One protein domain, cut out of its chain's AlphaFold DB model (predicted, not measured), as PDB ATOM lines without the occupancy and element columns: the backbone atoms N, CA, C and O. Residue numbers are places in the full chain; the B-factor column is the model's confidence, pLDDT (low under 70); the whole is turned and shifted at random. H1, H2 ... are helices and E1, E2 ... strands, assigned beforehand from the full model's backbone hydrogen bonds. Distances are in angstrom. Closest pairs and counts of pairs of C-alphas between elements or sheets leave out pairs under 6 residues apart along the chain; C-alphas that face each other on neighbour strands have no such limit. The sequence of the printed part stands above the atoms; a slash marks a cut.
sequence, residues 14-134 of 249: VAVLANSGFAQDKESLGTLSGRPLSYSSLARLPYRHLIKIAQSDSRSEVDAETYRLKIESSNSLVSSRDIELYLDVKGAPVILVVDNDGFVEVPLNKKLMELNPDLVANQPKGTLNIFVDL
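AT A GLANCE: This is residues 14 to 134 of the 249 residues of an uncharacterized protein of Verrucomicrobiales bacterium (UniProt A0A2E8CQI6). Two small four-stranded sheets, E1 E8 E3 E6 and E2 E7 E4 E5, stand partly face to face as a sandwich, with the helix H1 capping one end of it and the short helix H2 off to the side near that end. A long stretch without a named element, residues 17 to 41, loops away between E1 and E2, and its residues 20 to 27 stick out. The printed part has 121 residues with eight named strands and two named helices, in the order E1 E2 H1 E3 E4 E5 E6 H2 E7 E8 along the chain; both sheets are antiparallel throughout, one with its strands in the order E1 E8 E3 E6 and the other in the order E2 E7 E4 E5. The class is mixed, helices and strands, with under half of the residues in named elements. The whole is compact, with a radius of gyration of the C-alphas of 14.3 A and spans of 41 by 36 by 27 A.

IN THESE COORDINATES: E1 is residues 14 to 16, 5.8 A from first to last C-alpha, beginning with C-alpha 14 at (228.736, 180.322, 199.661). E2, residues 42 to 46, is 13.1 A from first to last C-alpha, and a tight link with 0 residues between them joins it to H1, residues 47 to 55, 12.2 A, with C-alpha 47 at (211.122, 180.473, 201.468). E3, residues 66 to 73, is the longest strand at 22.3 A. E4, residues 85 to 87, 7.2 A, and E5, residues 94 to 96, 6.5 A, form a hairpin. E6 is residues 103 to 107, 13.1 A; H2 is residues 110 to 115, 8.6 A; E7 is residues 118 to 124, 14.8 A. E8, residues 128 to 133, 16.8 A, ends with C-alpha 133 at (228.116, 174.982, 208.079).

HOW THE PARTS SIT: In the sandwich, two sheets face to face, the facing parts are 10.5 A centre to centre, and the strands of one sheet stand at 34 degrees to those of the other. The strands form a jelly roll, one long hairpin wound over both sheets: E1 pairs with E8, E2 with E7, E3 with E6, and E4 with E5. In the strongly twisted sheet E1 E8 E3 E6, N 15 and O 130 of E1 and E8 are 3.1 A apart, within hydrogen-bond range. E3 has staggered pairing: its residues 66 to 70 pair with E6, where N 67 and O 106 are 2.8 A apart, and its residues 70 to 73 with E8, where N 129 and O 72 are 2.8 A apart. In the other sheet, N 43 and O 123 of E2 and E7 are 2.7 A apart, N 120 and O 86 of E7 and E4 2.8 A, and N 87 and O 94 of E4 and E5 2.8 A. Between the sheets, the closest C-alphas of E5 and E6, those of Leu 96 and Val 104, are 6.5 A apart. H1 is on the sheet E1 E8 E3 E6; its closest C-alphas to E3 are those of Ala 54 and Tyr 67, 6.1 A. It only grazes the sheet E2 E7 E4 E5, with residues 47 to 50. H2 only just grazes that sheet, with residues 112 to 115 and 5 pairs of C-alphas within 10 A. H1 and H2 only just touch, with 3 pairs of C-alphas within 8 A, the closest those of Arg 48 and Met 113, 5.8 A; they run opposite ways at a steep tilt of 40 degrees. In both helices every O i to N i+4 pair is within hydrogen-bond range.

THE WHOLE: The C-alphas farthest apart, those of Lys 26 and Arg 59, are 41.3 A apart. The printed part has no cut. The links E1 to E2, of 25 residues, and E3 to E4, of 11, are long. The mean pLDDT of the printed part is 78.1; residues 14 to 41 are under 70.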
ATOM      1  N   VAL A  14     229.534 179.199 200.120       39.88
ATOM      2  CA  VAL A  14     228.736 180.322 199.661       39.88
ATOM      3  C   VAL A  14     227.657 179.774 198.729       39.88
ATOM      4  O   VAL A  14     227.965 179.372 197.607       39.88
ATOM      5  N   ALA A  15     226.394 179.750 199.157       40.06
ATOM      6  CA  ALA A  15     225.297 179.506 198.224       40.06
ATOM      7  C   ALA A  15     225.106 180.759 197.351       40.06
ATOM      8  O   ALA A  15     224.517 181.746 197.795       40.06
ATOM      9  N   VAL A  16     225.625 180.734 196.119       38.44
ATOM     10  CA  VAL A  16     225.373 181.781 195.120       38.44
ATOM     11  C   VAL A  16     223.997 181.530 194.508       38.44
ATOM     12  O   VAL A  16     223.765 180.496 193.886       38.44
ATOM     13  N   LEU A  17     223.070 182.480 194.655       40.84
ATOM     14  CA  LEU A  17     221.724 182.399 194.071       40.84
ATOM     15  C   LEU A  17     221.751 182.553 192.538       40.84
ATOM     16  O   LEU A  17     221.327 183.571 191.984       40.84
ATOM     17  N   ALA A  18     222.232 181.531 191.833       30.30
ATOM     18  CA  ALA A  18     222.193 181.428 190.383       30.30
ATOM     19  C   ALA A  18     221.038 180.513 189.943       30.30
ATOM     20  O   ALA A  18     221.221 179.338 189.656       30.30
ATOM     21  N   ASN A  19     219.818 181.055 189.833       36.06
ATOM     22  CA  ASN A  19     218.773 180.363 189.066       36.06
ATOM     23  C   ASN A  19     219.139 180.423 187.574       36.06
ATOM     24  O   ASN A  19     218.996 181.483 186.947       36.06
ATOM     25  N   SER A  20     219.612 179.307 187.016       32.03
ATOM     26  CA  SER A  20     219.807 179.108 185.578       32.03
ATOM     27  C   SER A  20     218.464 179.204 184.856       32.03
ATOM     28  O   SER A  20     217.519 178.481 185.174       32.03
ATOM     29  N   GLY A  21     218.369 180.123 183.895       31.22
ATOM     30  CA  GLY A  21     217.193 180.278 183.054       31.22
ATOM     31  C   GLY A  21     217.041 179.093 182.107       31.22
ATOM     32  O   GLY A  21     217.802 178.970 181.153       31.22
ATOM     33  N   PHE A  22     216.026 178.266 182.343       29.23
ATOM     34  CA  PHE A  22     215.366 177.539 181.269       29.23
ATOM     35  C   PHE A  22     214.222 178.412 180.759       29.23
ATOM     36  O   PHE A  22     213.399 178.896 181.535       29.23
ATOM     37  N   ALA A  23     214.228 178.670 179.453       42.06
ATOM     38  CA  ALA A  23     213.182 179.407 178.769       42.06
ATOM     39  C   ALA A  23     211.836 178.687 178.938       42.06
ATOM     40  O   ALA A  23     211.667 177.562 178.473       42.06
ATOM     41  N   GLN A  24     210.888 179.358 179.586       30.83
ATOM     42  CA  GLN A  24     209.465 179.053 179.525       30.83
ATOM     43  C   GLN A  24     208.684 180.372 179.550       30.83
ATOM     44  O   GLN A  24     209.171 181.382 180.058       30.83
ATOM     45  N   ASP A  25     207.537 180.352 178.882       31.70
ATOM     46  CA  ASP A  25     206.810 181.477 178.300       31.70
ATOM     47  C   ASP A  25     206.606 182.731 179.165       31.70
ATOM     48  O   ASP A  25     206.493 182.694 180.388       31.70
ATOM     49  N   LYS A  26     206.501 183.871 178.462       34.88
ATOM     50  CA  LYS A  26     206.102 185.186 178.984       34.88
ATOM     51  C   LYS A  26     204.669 185.148 179.541       34.88
ATOM     52  O   LYS A  26     203.750 185.678 178.925       34.88
ATOM     53  N   GLU A  27     204.494 184.624 180.744       34.81
ATOM     54  CA  GLU A  27     203.434 185.066 181.646       34.81
ATOM     55  C   GLU A  27     204.072 185.861 182.787       34.81
ATOM     56  O   GLU A  27     204.978 185.402 183.481       34.81
ATOM     57  N   SER A  28     203.638 187.111 182.962       37.97
ATOM     58  CA  SER A  28     204.079 187.968 184.059       37.97
ATOM     59  C   SER A  28     203.534 187.431 185.390       37.97
ATOM     60  O   SER A  28     202.458 187.829 185.836       37.97
ATOM     61  N   LEU A  29     204.265 186.505 186.009       38.19
ATOM     62  CA  LEU A  29     203.948 185.861 187.290       38.19
ATOM     63  C   LEU A  29     204.037 186.840 188.473       38.19
ATOM     64  O   LEU A  29     205.027 186.866 189.193       38.19
ATOM     65  N   GLY A  30     203.021 187.689 188.656       43.31
ATOM     66  CA  GLY A  30     202.962 188.692 189.729       43.31
ATOM     67  C   GLY A  30     203.479 188.183 191.081       43.31
ATOM     68  O   GLY A  30     203.197 187.059 191.489       43.31
ATOM     69  N   THR A  31     204.222 189.031 191.795       52.06
ATOM     70  CA  THR A  31     204.557 188.776 193.202       52.06
ATOM     71  C   THR A  31     203.286 188.586 194.033       52.06
ATOM     72  O   THR A  31     202.239 189.146 193.697       52.06
ATOM     73  N   LEU A  32     203.351 187.860 195.156       56.28
ATOM     74  CA  LEU A  32     202.190 187.737 196.052       56.28
ATOM     75  C   LEU A  32     201.713 189.112 196.554       56.28
ATOM     76  O   LEU A  32     200.520 189.294 196.806       56.28
ATOM     77  N   SER A  33     202.618 190.090 196.659       54.25
ATOM     78  CA  SER A  33     202.308 191.482 197.004       54.25
ATOM     79  C   SER A  33     201.759 192.334 195.850       54.25
ATOM     80  O   SER A  33     201.355 193.470 196.088       54.25
ATOM     81  N   GLY A  34     201.719 191.829 194.611       50.53
ATOM     82  CA  GLY A  34     201.295 192.595 193.433       50.53
ATOM     83  C   GLY A  34     202.305 193.654 192.971       50.53
ATOM     84  O   GLY A  34     202.006 194.436 192.069       50.53
ATOM     85  N   ARG A  35     203.509 193.689 193.557       55.62
ATOM     86  CA  ARG A  35     204.630 194.508 193.083       55.62
ATOM     87  C   ARG A  35     205.089 194.027 191.699       55.62
ATOM     88  O   ARG A  35     205.217 192.811 191.498       55.62
ATOM     89  N   PRO A  36     205.352 194.948 190.754       47.12
ATOM     90  CA  PRO A  36     205.795 194.590 189.418       47.12
ATOM     91  C   PRO A  36     207.121 193.833 189.486       47.12
ATOM     92  O   PRO A  36     208.061 194.234 190.172       47.12
ATOM     93  N   LEU A  37     207.190 192.722 188.760       47.72
ATOM     94  CA  LEU A  37     208.413 191.952 188.608       47.72
ATOM     95  C   LEU A  37     209.334 192.705 187.652       47.72
ATOM     96  O   LEU A  37     209.274 192.517 186.436       47.72
ATOM     97  N   SER A  38     210.260 193.504 188.166       48.66
ATOM     98  CA  SER A  38     211.526 193.636 187.448       48.66
ATOM     99  C   SER A  38     212.267 192.307 187.633       48.66
ATOM    100  O   SER A  38     213.102 192.159 188.519       48.66
ATOM    101  N   TYR A  39     211.868 191.295 186.859       43.50
ATOM    102  CA  TYR A  39     212.211 189.876 187.023       43.50
ATOM    103  C   TYR A  39     213.720 189.553 186.993       43.50
ATOM    104  O   TYR A  39     214.094 188.405 187.201       43.50
ATOM    105  N   SER A  40     214.603 190.514 186.718       53.03
ATOM    106  CA  SER A  40     216.002 190.227 186.394       53.03
ATOM    107  C   SER A  40     217.048 190.776 187.358       53.03
ATOM    108  O   SER A  40     218.156 190.249 187.349       53.03
ATOM    109  N   SER A  41     216.759 191.804 188.162       69.12
ATOM    110  CA  SER A  41     217.838 192.497 188.878       69.12
ATOM    111  C   SER A  41     218.090 191.977 190.282       69.12
ATOM    112  O   SER A  41     219.255 191.865 190.619       69.12
ATOM    113  N   LEU A  42     217.073 191.654 191.087       83.50
ATOM    114  CA  LEU A  42     217.262 191.366 192.517       83.50
ATOM    115  C   LEU A  42     217.452 189.875 192.839       83.50
ATOM    116  O   LEU A  42     216.898 188.999 192.172       83.50
ATOM    117  N   ALA A  43     218.205 189.592 193.901       87.19
ATOM    118  CA  ALA A  43     218.387 188.269 194.472       87.19
ATOM    119  C   ALA A  43     217.098 187.799 195.154       87.19
ATOM    120  O   ALA A  43     216.508 188.509 195.975       87.19
ATOM    121  N   ARG A  44     216.659 186.589 194.791       88.44
ATOM    122  CA  ARG A  44     215.426 185.974 195.288       88.44
ATOM    123  C   ARG A  44     215.635 184.493 195.568       88.44
ATOM    124  O   ARG A  44     216.354 183.828 194.822       88.44
ATOM    125  N   LEU A  45     214.975 183.983 196.600       88.31
ATOM    126  CA  LEU A  45     215.003 182.572 196.978       88.31
ATOM    127  C   LEU A  45     213.642 182.163 197.563       88.31
ATOM    128  O   LEU A  45     213.202 182.795 198.520       88.31
ATOM    129  N   PRO A  46     212.978 181.103 197.071       90.81
ATOM    130  CA  PRO A  46     211.741 180.627 197.682       90.81
ATOM    131  C   PRO A  46     211.940 180.267 199.157       90.81
ATOM    132  O   PRO A  46     212.905 179.590 199.516       90.81
ATOM    133  N   TYR A  47     211.009 180.663 200.021       92.56
ATOM    134  CA  TYR A  47     211.122 180.473 201.468       92.56
ATOM    135  C   TYR A  47     211.288 178.999 201.877       92.56
ATOM    136  O   TYR A  47     212.095 178.692 202.750       92.56
ATOM    137  N   ARG A  48     210.636 178.048 201.194       91.06
ATOM    138  CA  ARG A  48     210.880 176.609 201.421       91.06
ATOM    139  C   ARG A  48     212.331 176.213 201.163       91.06
ATOM    140  O   ARG A  48     212.833 175.314 201.827       91.06
ATOM    141  N   HIS A  49     212.987 176.823 200.177       88.69
ATOM    142  CA  HIS A  49     214.397 176.553 199.892       88.69
ATOM    143  C   HIS A  49     215.294 177.189 200.953       88.69
ATOM    144  O   HIS A  49     216.199 176.519 201.433       88.69
ATOM    145  N   LEU A  50     214.992 178.417 201.386       90.94
ATOM    146  CA  LEU A  50     215.678 179.060 202.511       90.94
ATOM    147  C   LEU A  50     215.632 178.192 203.777       90.94
ATOM    148  O   LEU A  50     216.665 177.960 204.395       90.94
ATOM    149  N   ILE A  51     214.458 177.654 204.123       92.12
ATOM    150  CA  ILE A  51     214.297 176.760 205.278       92.12
ATOM    151  C   ILE A  51     215.081 175.457 205.102       92.12
ATOM    152  O   ILE A  51     215.733 175.023 206.044       92.12
ATOM    153  N   LYS A  52     215.083 174.846 203.911       88.12
ATOM    154  CA  LYS A  52     215.896 173.643 203.645       88.12
ATOM    155  C   LYS A  52     217.395 173.901 203.806       88.12
ATOM    156  O   LYS A  52     218.094 173.068 204.379       88.12
ATOM    157  N   ILE A  53     217.871 175.045 203.312       86.94
ATOM    158  CA  ILE A  53     219.261 175.480 203.489       86.94
ATOM    159  C   ILE A  53     219.555 175.615 204.984       86.94
ATOM    160  O   ILE A  53     220.515 175.030 205.471       86.94
ATOM    161  N   ALA A  54     218.677 176.288 205.726       88.88
ATOM    162  CA  ALA A  54     218.846 176.505 207.155       88.88
ATOM    163  C   ALA A  54     218.844 175.219 207.989       88.88
ATOM    164  O   ALA A  54     219.673 175.046 208.876       88.88
ATOM    165  N   GLN A  55     217.968 174.278 207.648       89.00
ATOM    166  CA  GLN A  55     217.902 172.947 208.255       89.00
ATOM    167  C   GLN A  55     219.130 172.082 207.967       89.00
ATOM    168  O   GLN A  55     219.328 171.073 208.636       89.00
ATOM    169  N   SER A  56     219.921 172.442 206.957       83.69
ATOM    170  CA  SER A  56     221.153 171.731 206.620       83.69
ATOM    171  C   SER A  56     222.375 172.272 207.369       83.69
ATOM    172  O   SER A  56     223.419 171.628 207.325       83.69
ATOM    173  N   ASP A  57     222.272 173.423 208.051       82.12
ATOM    174  CA  ASP A  57     223.342 173.907 208.930       82.12
ATOM    175  C   ASP A  57     223.473 172.952 210.129       82.12
ATOM    176  O   ASP A  57     222.516 172.678 210.846       82.12
ATOM    177  N   SER A  58     224.677 172.434 210.333       79.62
ATOM    178  CA  SER A  58     225.065 171.511 211.404       79.62
ATOM    179  C   SER A  58     224.817 172.051 212.808       79.62
ATOM    180  O   SER A  58     224.713 171.278 213.758       79.62
ATOM    181  N   ARG A  59     224.719 173.375 212.956       80.88
ATOM    182  CA  ARG A  59     224.419 174.038 214.227       80.88
ATOM    183  C   ARG A  59     222.920 174.203 214.462       80.88
ATOM    184  O   ARG A  59     222.535 174.644 215.541       80.88
ATOM    185  N   SER A  60     222.082 173.899 213.473       80.44
ATOM    186  CA  SER A  60     220.634 174.032 213.592       80.44
ATOM    187  C   SER A  60     220.046 172.949 214.490       80.44
ATOM    188  O   SER A  60     220.321 171.759 214.337       80.44
ATOM    189  N   GLU A  61     219.170 173.359 215.404       81.56
ATOM    190  CA  GLU A  61     218.387 172.427 216.212       81.56
ATOM    191  C   GLU A  61     217.245 171.820 215.379       81.56
ATOM    192  O   GLU A  61     216.623 172.490 214.549       81.56
ATOM    193  N   VAL A  62     216.950 170.536 215.611       72.62
ATOM    194  CA  VAL A  62     215.948 169.770 214.840       72.62
ATOM    195  C   VAL A  62     214.539 170.366 214.969       72.62
ATOM    196  O   VAL A  62     213.794 170.377 213.991       72.62
ATOM    197  N   ASP A  63     214.210 170.929 216.135       77.25
ATOM    198  CA  ASP A  63     212.892 171.495 216.461       77.25
ATOM    199  C   ASP A  63     212.925 173.028 216.618       77.25
ATOM    200  O   ASP A  63     212.108 173.611 217.332       77.25
ATOM    201  N   ALA A  64     213.882 173.698 215.969       84.81
ATOM    202  CA  ALA A  64     214.043 175.141 216.092       84.81
ATOM    203  C   ALA A  64     212.818 175.913 215.563       84.81
ATOM    204  O   ALA A  64     212.366 175.712 214.433       84.81
ATOM    205  N   GLU A  65     212.318 176.868 216.351       89.69
ATOM    206  CA  GLU A  65     211.279 177.808 215.903       89.69
ATOM    207  C   GLU A  65     211.832 178.859 214.926       89.69
ATOM    208  O   GLU A  65     211.092 179.428 214.120       89.69
ATOM    209  N   THR A  66     213.140 179.120 214.986       92.19
ATOM    210  CA  THR A  66     213.859 180.047 214.110       92.19
ATOM    211  C   THR A  66     215.236 179.483 213.764       92.19
ATOM    212  O   THR A  66     215.845 178.782 214.566       92.19
ATOM    213  N   TYR A  67     215.737 179.799 212.572       92.56
ATOM    214  CA  TYR A  67     217.096 179.473 212.157       92.56
ATOM    215  C   TYR A  67     217.918 180.744 212.000       92.56
ATOM    216  O   TYR A  67     217.469 181.702 211.366       92.56
ATOM    217  N   ARG A  68     219.139 180.741 212.535       92.00
ATOM    218  CA  ARG A  68     220.074 181.861 212.408       92.00
ATOM    219  C   ARG A  68     221.021 181.617 211.236       92.00
ATOM    220  O   ARG A  68     221.808 180.678 211.273       92.00
ATOM    221  N   LEU A  69     220.961 182.467 210.213       91.56
ATOM    222  CA  LEU A  69     221.778 182.352 208.999       91.56
ATOM    223  C   LEU A  69     222.706 183.541 208.841       91.56
ATOM    224  O   LEU A  69     222.298 184.669 209.096       91.56
ATOM    225  N   LYS A  70     223.922 183.298 208.356       93.44
ATOM    226  CA  LYS A  70     224.871 184.349 207.986       93.44
ATOM    227  C   LYS A  70     224.678 184.724 206.516       93.44
ATOM    228  O   LYS A  70     224.597 183.850 205.651       93.44
ATOM    229  N   ILE A  71     224.606 186.023 206.244       92.25
ATOM    230  CA  ILE A  71     224.338 186.596 204.926       92.25
ATOM    231  C   ILE A  71     225.343 187.701 204.612       92.25
ATOM    232  O   ILE A  71     225.622 188.580 205.433       92.25
ATOM    233  N   GLU A  72     225.866 187.673 203.389       93.19
ATOM    234  CA  GLU A  72     226.772 188.700 202.871       93.19
ATOM    235  C   GLU A  72     226.499 188.976 201.391       93.19
ATOM    236  O   GLU A  72     225.799 188.222 200.711       93.19
ATOM    237  N   SER A  73     227.063 190.071 200.885       89.25
ATOM    238  CA  SER A  73     227.114 190.343 199.452       89.25
ATOM    239  C   SER A  73     228.467 189.903 198.902       89.25
ATOM    240  O   SER A  73     229.497 190.116 199.537       89.25
ATOM    241  N   SER A  74     228.493 189.345 197.695       87.69
ATOM    242  CA  SER A  74     229.739 189.157 196.949       87.69
ATOM    243  C   SER A  74     230.341 190.487 196.481       87.69
ATOM    244  O   SER A  74     231.518 190.545 196.126       87.69
ATOM    245  N   ASN A  75     229.559 191.573 196.499       87.94
ATOM    246  CA  ASN A  75     230.064 192.917 196.275       87.94
ATOM    247  C   ASN A  75     230.693 193.465 197.563       87.94
ATOM    248  O   ASN A  75     229.983 193.832 198.496       87.94
ATOM    249  N   SER A  76     232.021 193.596 197.580       88.25
ATOM    250  CA  SER A  76     232.788 194.090 198.733       88.25
ATOM    251  C   SER A  76     232.465 195.529 199.153       88.25
ATOM    252  O   SER A  76     232.849 195.943 200.245       88.25
ATOM    253  N   LEU A  77     231.764 196.297 198.311       90.75
ATOM    254  CA  LEU A  77     231.294 197.648 198.635       90.75
ATOM    255  C   LEU A  77     229.985 197.660 199.438       90.75
ATOM    256  O   LEU A  77     229.572 198.724 199.892       90.75
ATOM    257  N   VAL A  78     229.322 196.511 199.589       89.38
ATOM    258  CA  VAL A  78     228.073 196.375 200.342       89.38
ATOM    259  C   VAL A  78     228.377 195.686 201.665       89.38
ATOM    260  O   VAL A  78     228.784 194.525 201.689       89.38
ATOM    261  N   SER A  79     228.166 196.389 202.777       91.19
ATOM    262  CA  SER A  79     228.284 195.782 204.104       91.19
ATOM    263  C   SER A  79     226.997 195.041 204.475       91.19
ATOM    264  O   SER A  79     225.926 195.381 203.979       91.19
ATOM    265  N   SER A  80     227.061 194.036 205.356       89.50
ATOM    266  CA  SER A  80     225.871 193.233 205.693       89.50
ATOM    267  C   SER A  80     224.701 194.062 206.242       89.50
ATOM    268  O   SER A  80     223.554 193.752 205.948       89.50
ATOM    269  N   ARG A  81     224.975 195.162 206.957       87.94
ATOM    270  CA  ARG A  81     223.951 196.111 207.444       87.94
ATOM    271  C   ARG A  81     223.205 196.863 206.335       87.94
ATOM    272  O   ARG A  81     222.138 197.406 206.590       87.94
ATOM    273  N   ASP A  82     223.778 196.929 205.133       89.56
ATOM    274  CA  ASP A  82     223.157 197.575 203.974       89.56
ATOM    275  C   ASP A  82     222.223 196.599 203.235       89.56
ATOM    276  O   ASP A  82     221.548 196.985 202.277       89.56
ATOM    277  N   ILE A  83     222.196 195.324 203.646       91.69
ATOM    278  CA  ILE A  83     221.360 194.287 203.052       91.69
ATOM    279  C   ILE A  83     219.984 194.317 203.711       91.69
ATOM    280  O   ILE A  83     219.821 194.027 204.894       91.69
ATOM    281  N   GLU A  84     218.971 194.608 202.907       92.44
ATOM    282  CA  GLU A  84     217.571 194.544 203.313       92.44
ATOM    283  C   GLU A  84     216.952 193.244 202.808       92.44
ATOM    284  O   GLU A  84     217.057 192.930 201.618       92.44
ATOM    285  N   LEU A  85     216.281 192.512 203.699       93.31
ATOM    286  CA  LEU A  85     215.622 191.244 203.398       93.31
ATOM    287  C   LEU A  85     214.145 191.291 203.768       93.31
ATOM    288  O   LEU A  85     213.761 191.767 204.838       93.31
ATOM    289  N   TYR A  86     213.301 190.735 202.905       92.81
ATOM    290  CA  TYR A  86     211.895 190.534 203.230       92.81
ATOM    291  C   TYR A  86     211.297 189.311 202.535       92.81
ATOM    292  O   TYR A  86     211.733 188.918 201.455       92.81
ATOM    293  N   LEU A  87     210.261 188.730 203.139       92.81
ATOM    294  CA  LEU A  87     209.410 187.730 202.504       92.81
ATOM    295  C   LEU A  87     208.249 188.423 201.797       92.81
ATOM    296  O   LEU A  87     207.474 189.174 202.400       92.81
ATOM    297  N   ASP A  88     208.134 188.156 200.506       89.62
ATOM    298  CA  ASP A  88     207.139 188.736 199.617       89.62
ATOM    299  C   ASP A  88     205.783 188.038 199.791       89.62
ATOM    300  O   ASP A  88     205.465 187.065 199.109       89.62
ATOM    301  N   VAL A  89     204.988 188.515 200.750       88.44
ATOM    302  CA  VAL A  89     203.631 188.025 201.032       88.44
ATOM    303  C   VAL A  89     202.578 189.081 200.686       88.44
ATOM    304  O   VAL A  89     202.838 190.285 200.667       88.44
ATOM    305  N   LYS A  90     201.347 188.633 200.420       79.56
ATOM    306  CA  LYS A  90     200.230 189.515 200.061       79.56
ATOM    307  C   LYS A  90     199.857 190.454 201.218       79.56
ATOM    308  O   LYS A  90     199.640 190.000 202.338       79.56
ATOM    309  N   GLY A  91     199.712 191.747 200.925       76.62
ATOM    310  CA  GLY A  91     199.275 192.778 201.875       76.62
ATOM    311  C   GLY A  91     200.430 193.543 202.518       76.62
ATOM    312  O   GLY A  91     200.547 194.745 202.298       76.62
ATOM    313  N   ALA A  92     201.295 192.859 203.270       79.00
ATOM    314  CA  ALA A  92     202.447 193.479 203.925       79.00
ATOM    315  C   ALA A  92     203.640 192.511 203.967       79.00
ATOM    316  O   ALA A  92     203.474 191.412 204.491       79.00
ATOM    317  N   PRO A  93     204.823 192.888 203.446       87.06
ATOM    318  CA  PRO A  93     205.996 192.021 203.471       87.06
ATOM    319  C   PRO A  93     206.454 191.744 204.908       87.06
ATOM    320  O   PRO A  93     206.352 192.610 205.777       87.06
ATOM    321  N   VAL A  94     206.994 190.548 205.149       91.12
ATOM    322  CA  VAL A  94     207.631 190.218 206.435       91.12
ATOM    323  C   VAL A  94     209.093 190.623 206.346       91.12
ATOM    324  O   VAL A  94     209.841 190.018 205.585       91.12
ATOM    325  N   ILE A  95     209.496 191.651 207.086       92.69
ATOM    326  CA  ILE A  95     210.883 192.127 207.104       92.69
ATOM    327  C   ILE A  95     211.724 191.171 207.951       92.69
ATOM    328  O   ILE A  95     211.336 190.841 209.071       92.69
ATOM    329  N   LEU A  96     212.868 190.748 207.417       93.50
ATOM    330  CA  LEU A  96     213.870 189.983 208.149       93.50
ATOM    331  C   LEU A  96     215.057 190.906 208.432       93.50
ATOM    332  O   LEU A  96     215.679 191.429 207.509       93.50
ATOM    333  N   VAL A  97     215.335 191.147 209.711       93.25
ATOM    334  CA  VAL A  97     216.369 192.097 210.135       93.25
ATOM    335  C   VAL A  97     217.732 191.414 210.095       93.25
ATOM    336  O   VAL A  97     217.918 190.379 210.732       93.25
ATOM    337  N   VAL A  98     218.671 192.003 209.354       93.12
ATOM    338  CA  VAL A  98     220.079 191.592 209.331       93.12
ATOM    339  C   VAL A  98     220.826 192.371 210.413       93.12
ATOM    340  O   VAL A  98     220.764 193.601 210.447       93.12
ATOM    341  N   ASP A  99     221.494 191.666 211.324       92.19
ATOM    342  CA  ASP A  99     222.292 192.281 212.385       92.19
ATOM    343  C   ASP A  99     223.633 192.839 211.860       92.19
ATOM    344  O   ASP A  99     224.006 192.675 210.695       92.19
ATOM    345  N   ASN A 100     224.379 193.533 212.726       87.06
ATOM    346  CA  ASN A 100     225.667 194.139 212.357       87.06
ATOM    347  C   ASN A 100     226.730 193.106 211.963       87.06
ATOM    348  O   ASN A 100     227.656 193.435 211.221       87.06
ATOM    349  N   ASP A 101     226.583 191.876 212.448       90.00
ATOM    350  CA  ASP A 101     227.455 190.754 212.137       90.00
ATOM    351  C   ASP A 101     226.946 189.979 210.910       90.00
ATOM    352  O   ASP A 101     227.515 188.955 210.544       90.00
ATOM    353  N   GLY A 102     225.903 190.464 210.230       91.81
ATOM    354  CA  GLY A 102     225.331 189.872 209.028       91.81
ATOM    355  C   GLY A 102     224.495 188.622 209.263       91.81
ATOM    356  O   GLY A 102     224.289 187.860 208.321       91.81
ATOM    357  N   PHE A 103     224.028 188.374 210.484       94.19
ATOM    358  CA  PHE A 103     223.094 187.290 210.750       94.19
ATOM    359  C   PHE A 103     221.643 187.742 210.624       94.19
ATOM    360  O   PHE A 103     221.290 188.872 210.949       94.19
ATOM    361  N   VAL A 104     220.790 186.822 210.190       93.94
ATOM    362  CA  VAL A 104     219.340 186.986 210.131       93.94
ATOM    363  C   VAL A 104     218.659 185.819 210.835       93.94
ATOM    364  O   VAL A 104     219.118 184.678 210.741       93.94
ATOM    365  N   GLU A 105     217.548 186.093 211.510       94.25
ATOM    366  CA  GLU A 105     216.664 185.060 212.047       94.25
ATOM    367  C   GLU A 105     215.538 184.772 211.054       94.25
ATOM    368  O   GLU A 105     214.744 185.645 210.694       94.25
ATOM    369  N   VAL A 106     215.471 183.526 210.596       93.38
ATOM    370  CA  VAL A 106     214.436 183.043 209.688       93.38
ATOM    371  C   VAL A 106     213.468 182.177 210.488       93.38
ATOM    372  O   VAL A 106     213.854 181.095 210.928       93.38
ATOM    373  N   PRO A 107     212.206 182.592 210.682       93.38
ATOM    374  CA  PRO A 107     211.251 181.782 211.430       93.38
ATOM    375  C   PRO A 107     210.921 180.510 210.658       93.38
ATOM    376  O   PRO A 107     210.805 180.580 209.439       93.38
ATOM    377  N   LEU A 108     210.695 179.384 211.332       93.06
ATOM    378  CA  LEU A 108     210.079 178.186 210.764       93.06
ATOM    379  C   LEU A 108     208.564 178.265 210.977       93.06
ATOM    380  O   LEU A 108     208.040 177.956 212.042       93.06
ATOM    381  N   ASN A 109     207.825 178.703 209.956       92.75
ATOM    382  CA  ASN A 109     206.391 178.944 210.080       92.75
ATOM    383  C   ASN A 109     205.592 178.133 209.057       92.75
ATOM    384  O   ASN A 109     205.759 178.302 207.849       92.75
ATOM    385  N   LYS A 110     204.652 177.305 209.528       92.44
ATOM    386  CA  LYS A 110     203.823 176.443 208.667       92.44
ATOM    387  C   LYS A 110     203.054 177.219 207.591       92.44
ATOM    388  O   LYS A 110     203.016 176.788 206.444       92.44
ATOM    389  N   LYS A 111     202.495 178.386 207.924       91.88
ATOM    390  CA  LYS A 111     201.746 179.221 206.970       91.88
ATOM    391  C   LYS A 111     202.665 179.788 205.889       91.88
ATOM    392  O   LYS A 111     202.295 179.790 204.718       91.88
ATOM    393  N   LEU A 112     203.864 180.243 206.260       92.25
ATOM    394  CA  LEU A 112     204.867 180.694 205.289       92.25
ATOM    395  C   LEU A 112     205.392 179.526 204.445       92.25
ATOM    396  O   LEU A 112     205.590 179.693 203.247       92.25
ATOM    397  N   MET A 113     205.533 178.328 205.018       92.94
ATOM    398  CA  MET A 113     205.885 177.120 204.265       92.94
ATOM    399  C   MET A 113     204.796 176.760 203.253       92.94
ATOM    400  O   MET A 113     205.108 176.434 202.113       92.94
ATOM    401  N   GLU A 114     203.518 176.844 203.614       92.94
ATOM    402  CA  GLU A 114     202.401 176.593 202.695       92.94
ATOM    403  C   GLU A 114     202.342 177.634 201.568       92.94
ATOM    404  O   GLU A 114     202.277 177.248 200.401       92.94
ATOM    405  N   LEU A 115     202.456 178.924 201.902       91.75
ATOM    406  CA  LEU A 115     202.461 180.037 200.941       91.75
ATOM    407  C   LEU A 115     203.703 180.053 200.039       91.75
ATOM    408  O   LEU A 115     203.608 180.470 198.890       91.75
ATOM    409  N   ASN A 116     204.848 179.617 200.570       92.31
ATOM    410  CA  ASN A 116     206.162 179.648 199.934       92.31
ATOM    411  C   ASN A 116     206.505 181.004 199.274       92.31
ATOM    412  O   ASN A 116     206.802 181.027 198.078       92.31
ATOM    413  N   PRO A 117     206.445 182.133 200.010       93.38
ATOM    414  CA  PRO A 117     206.818 183.427 199.451       93.38
ATOM    415  C   PRO A 117     208.300 183.450 199.066       93.38
ATOM    416  O   PRO A 117     209.109 182.726 199.645       93.38
ATOM    417  N   ASP A 118     208.678 184.321 198.138       90.94
ATOM    418  CA  ASP A 118     210.093 184.576 197.879       90.94
ATOM    419  C   ASP A 118     210.692 185.406 199.019       90.94
ATOM    420  O   ASP A 118     210.157 186.458 199.375       90.94
ATOM    421  N   LEU A 119     211.839 184.976 199.542       92.19
ATOM    422  CA  LEU A 119     212.815 185.882 200.134       92.19
ATOM    423  C   LEU A 119     213.339 186.794 199.026       92.19
ATOM    424  O   LEU A 119     213.763 186.308 197.979       92.19
ATOM    425  N   VAL A 120     213.333 188.099 199.267       90.88
ATOM    426  CA  VAL A 120     213.862 189.114 198.358       90.88
ATOM    427  C   VAL A 120     214.898 189.943 199.100       90.88
ATOM    428  O   VAL A 120     214.637 190.401 200.212       90.88
ATOM    429  N   ALA A 121     216.052 190.143 198.464       91.69
ATOM    430  CA  ALA A 121     217.101 191.025 198.951       91.69
ATOM    431  C   ALA A 121     217.262 192.245 198.044       91.69
ATOM    432  O   ALA A 121     217.119 192.138 196.824       91.69
ATOM    433  N   ASN A 122     217.670 193.381 198.606       91.44
ATOM    434  CA  ASN A 122     218.096 194.565 197.844       91.44
ATOM    435  C   ASN A 122     219.465 194.386 197.136       91.44
ATOM    436  O   ASN A 122     220.186 195.352 196.908       91.44
ATOM    437  N   GLN A 123     219.833 193.150 196.799       87.12
ATOM    438  CA  GLN A 123     221.100 192.779 196.176       87.12
ATOM    439  C   GLN A 123     220.865 192.315 194.742       87.12
ATOM    440  O   GLN A 123     219.818 191.722 194.485       87.12
ATOM    441  N   PRO A 124     221.809 192.527 193.810       84.75
ATOM    442  CA  PRO A 124     221.703 191.945 192.487       84.75
ATOM    443  C   PRO A 124     221.574 190.409 192.494       84.75
ATOM    444  O   PRO A 124     222.072 189.714 193.381       84.75
ATOM    445  N   LYS A 125     220.913 189.837 191.484       83.62
ATOM    446  CA  LYS A 125     220.831 188.381 191.314       83.62
ATOM    447  C   LYS A 125     222.244 187.790 191.241       83.62
ATOM    448  O   LYS A 125     223.081 188.276 190.486       83.62
ATOM    449  N   GLY A 126     222.482 186.726 192.006       80.12
ATOM    450  CA  GLY A 126     223.785 186.064 192.081       80.12
ATOM    451  C   GLY A 126     224.815 186.766 192.968       80.12
ATOM    452  O   GLY A 126     225.950 186.309 193.013       80.12
ATOM    453  N   THR A 127     224.461 187.847 193.677       84.75
ATOM    454  CA  THR A 127     225.401 188.509 194.600       84.75
ATOM    455  C   THR A 127     225.077 188.311 196.071       84.75
ATOM    456  O   THR A 127     225.918 188.618 196.904       84.75
ATOM    457  N   LEU A 128     223.887 187.817 196.419       90.06
ATOM    458  CA  LEU A 128     223.571 187.457 197.800       90.06
ATOM    459  C   LEU A 128     224.142 186.072 198.116       90.06
ATOM    460  O   LEU A 128     223.802 185.097 197.443       90.06
ATOM    461  N   ASN A 129     224.943 186.015 199.171       89.44
ATOM    462  CA  ASN A 129     225.577 184.816 199.689       89.44
ATOM    463  C   ASN A 129     224.901 184.414 201.002       89.44
ATOM    464  O   ASN A 129     224.797 185.230 201.916       89.44
ATOM    465  N   ILE A 130     224.471 183.156 201.098       89.31
ATOM    466  CA  ILE A 130     223.981 182.549 202.342       89.31
ATOM    467  C   ILE A 130     224.999 181.494 202.766       89.31
ATOM    468  O   ILE A 130     225.342 180.618 201.967       89.31
ATOM    469  N   PHE A 131     225.478 181.591 204.004       85.75
ATOM    470  CA  PHE A 131     226.477 180.685 204.560       85.75
ATOM    471  C   PHE A 131     225.823 179.690 205.507       85.75
ATOM    472  O   PHE A 131     225.026 180.069 206.369       85.75
ATOM    473  N   VAL A 132     226.207 178.429 205.350       84.00
ATOM    474  CA  VAL A 132     225.777 177.308 206.185       84.00
ATOM    475  C   VAL A 132     226.964 176.399 206.452       84.00
ATOM    476  O   VAL A 132     227.745 176.109 205.542       84.00
ATOM    477  N   ASP A 133     227.086 175.945 207.694       81.81
ATOM    478  CA  ASP A 133     228.116 174.982 208.079       81.81
ATOM    479  C   ASP A 133     227.559 173.573 207.898       81.81
ATOM    480  O   ASP A 133     226.711 173.146 208.673       81.81
ATOM    481  N   LEU A 134     228.005 172.830 206.887       78.62
ATOM    482  CA  LEU A 134     227.530 171.463 206.665       78.62
ATOM    483  C   LEU A 134     228.307 170.460 207.518       78.62
ATOM    484  O   LEU A 134     229.538 170.421 207.473       78.62
TER     485      LEU A 134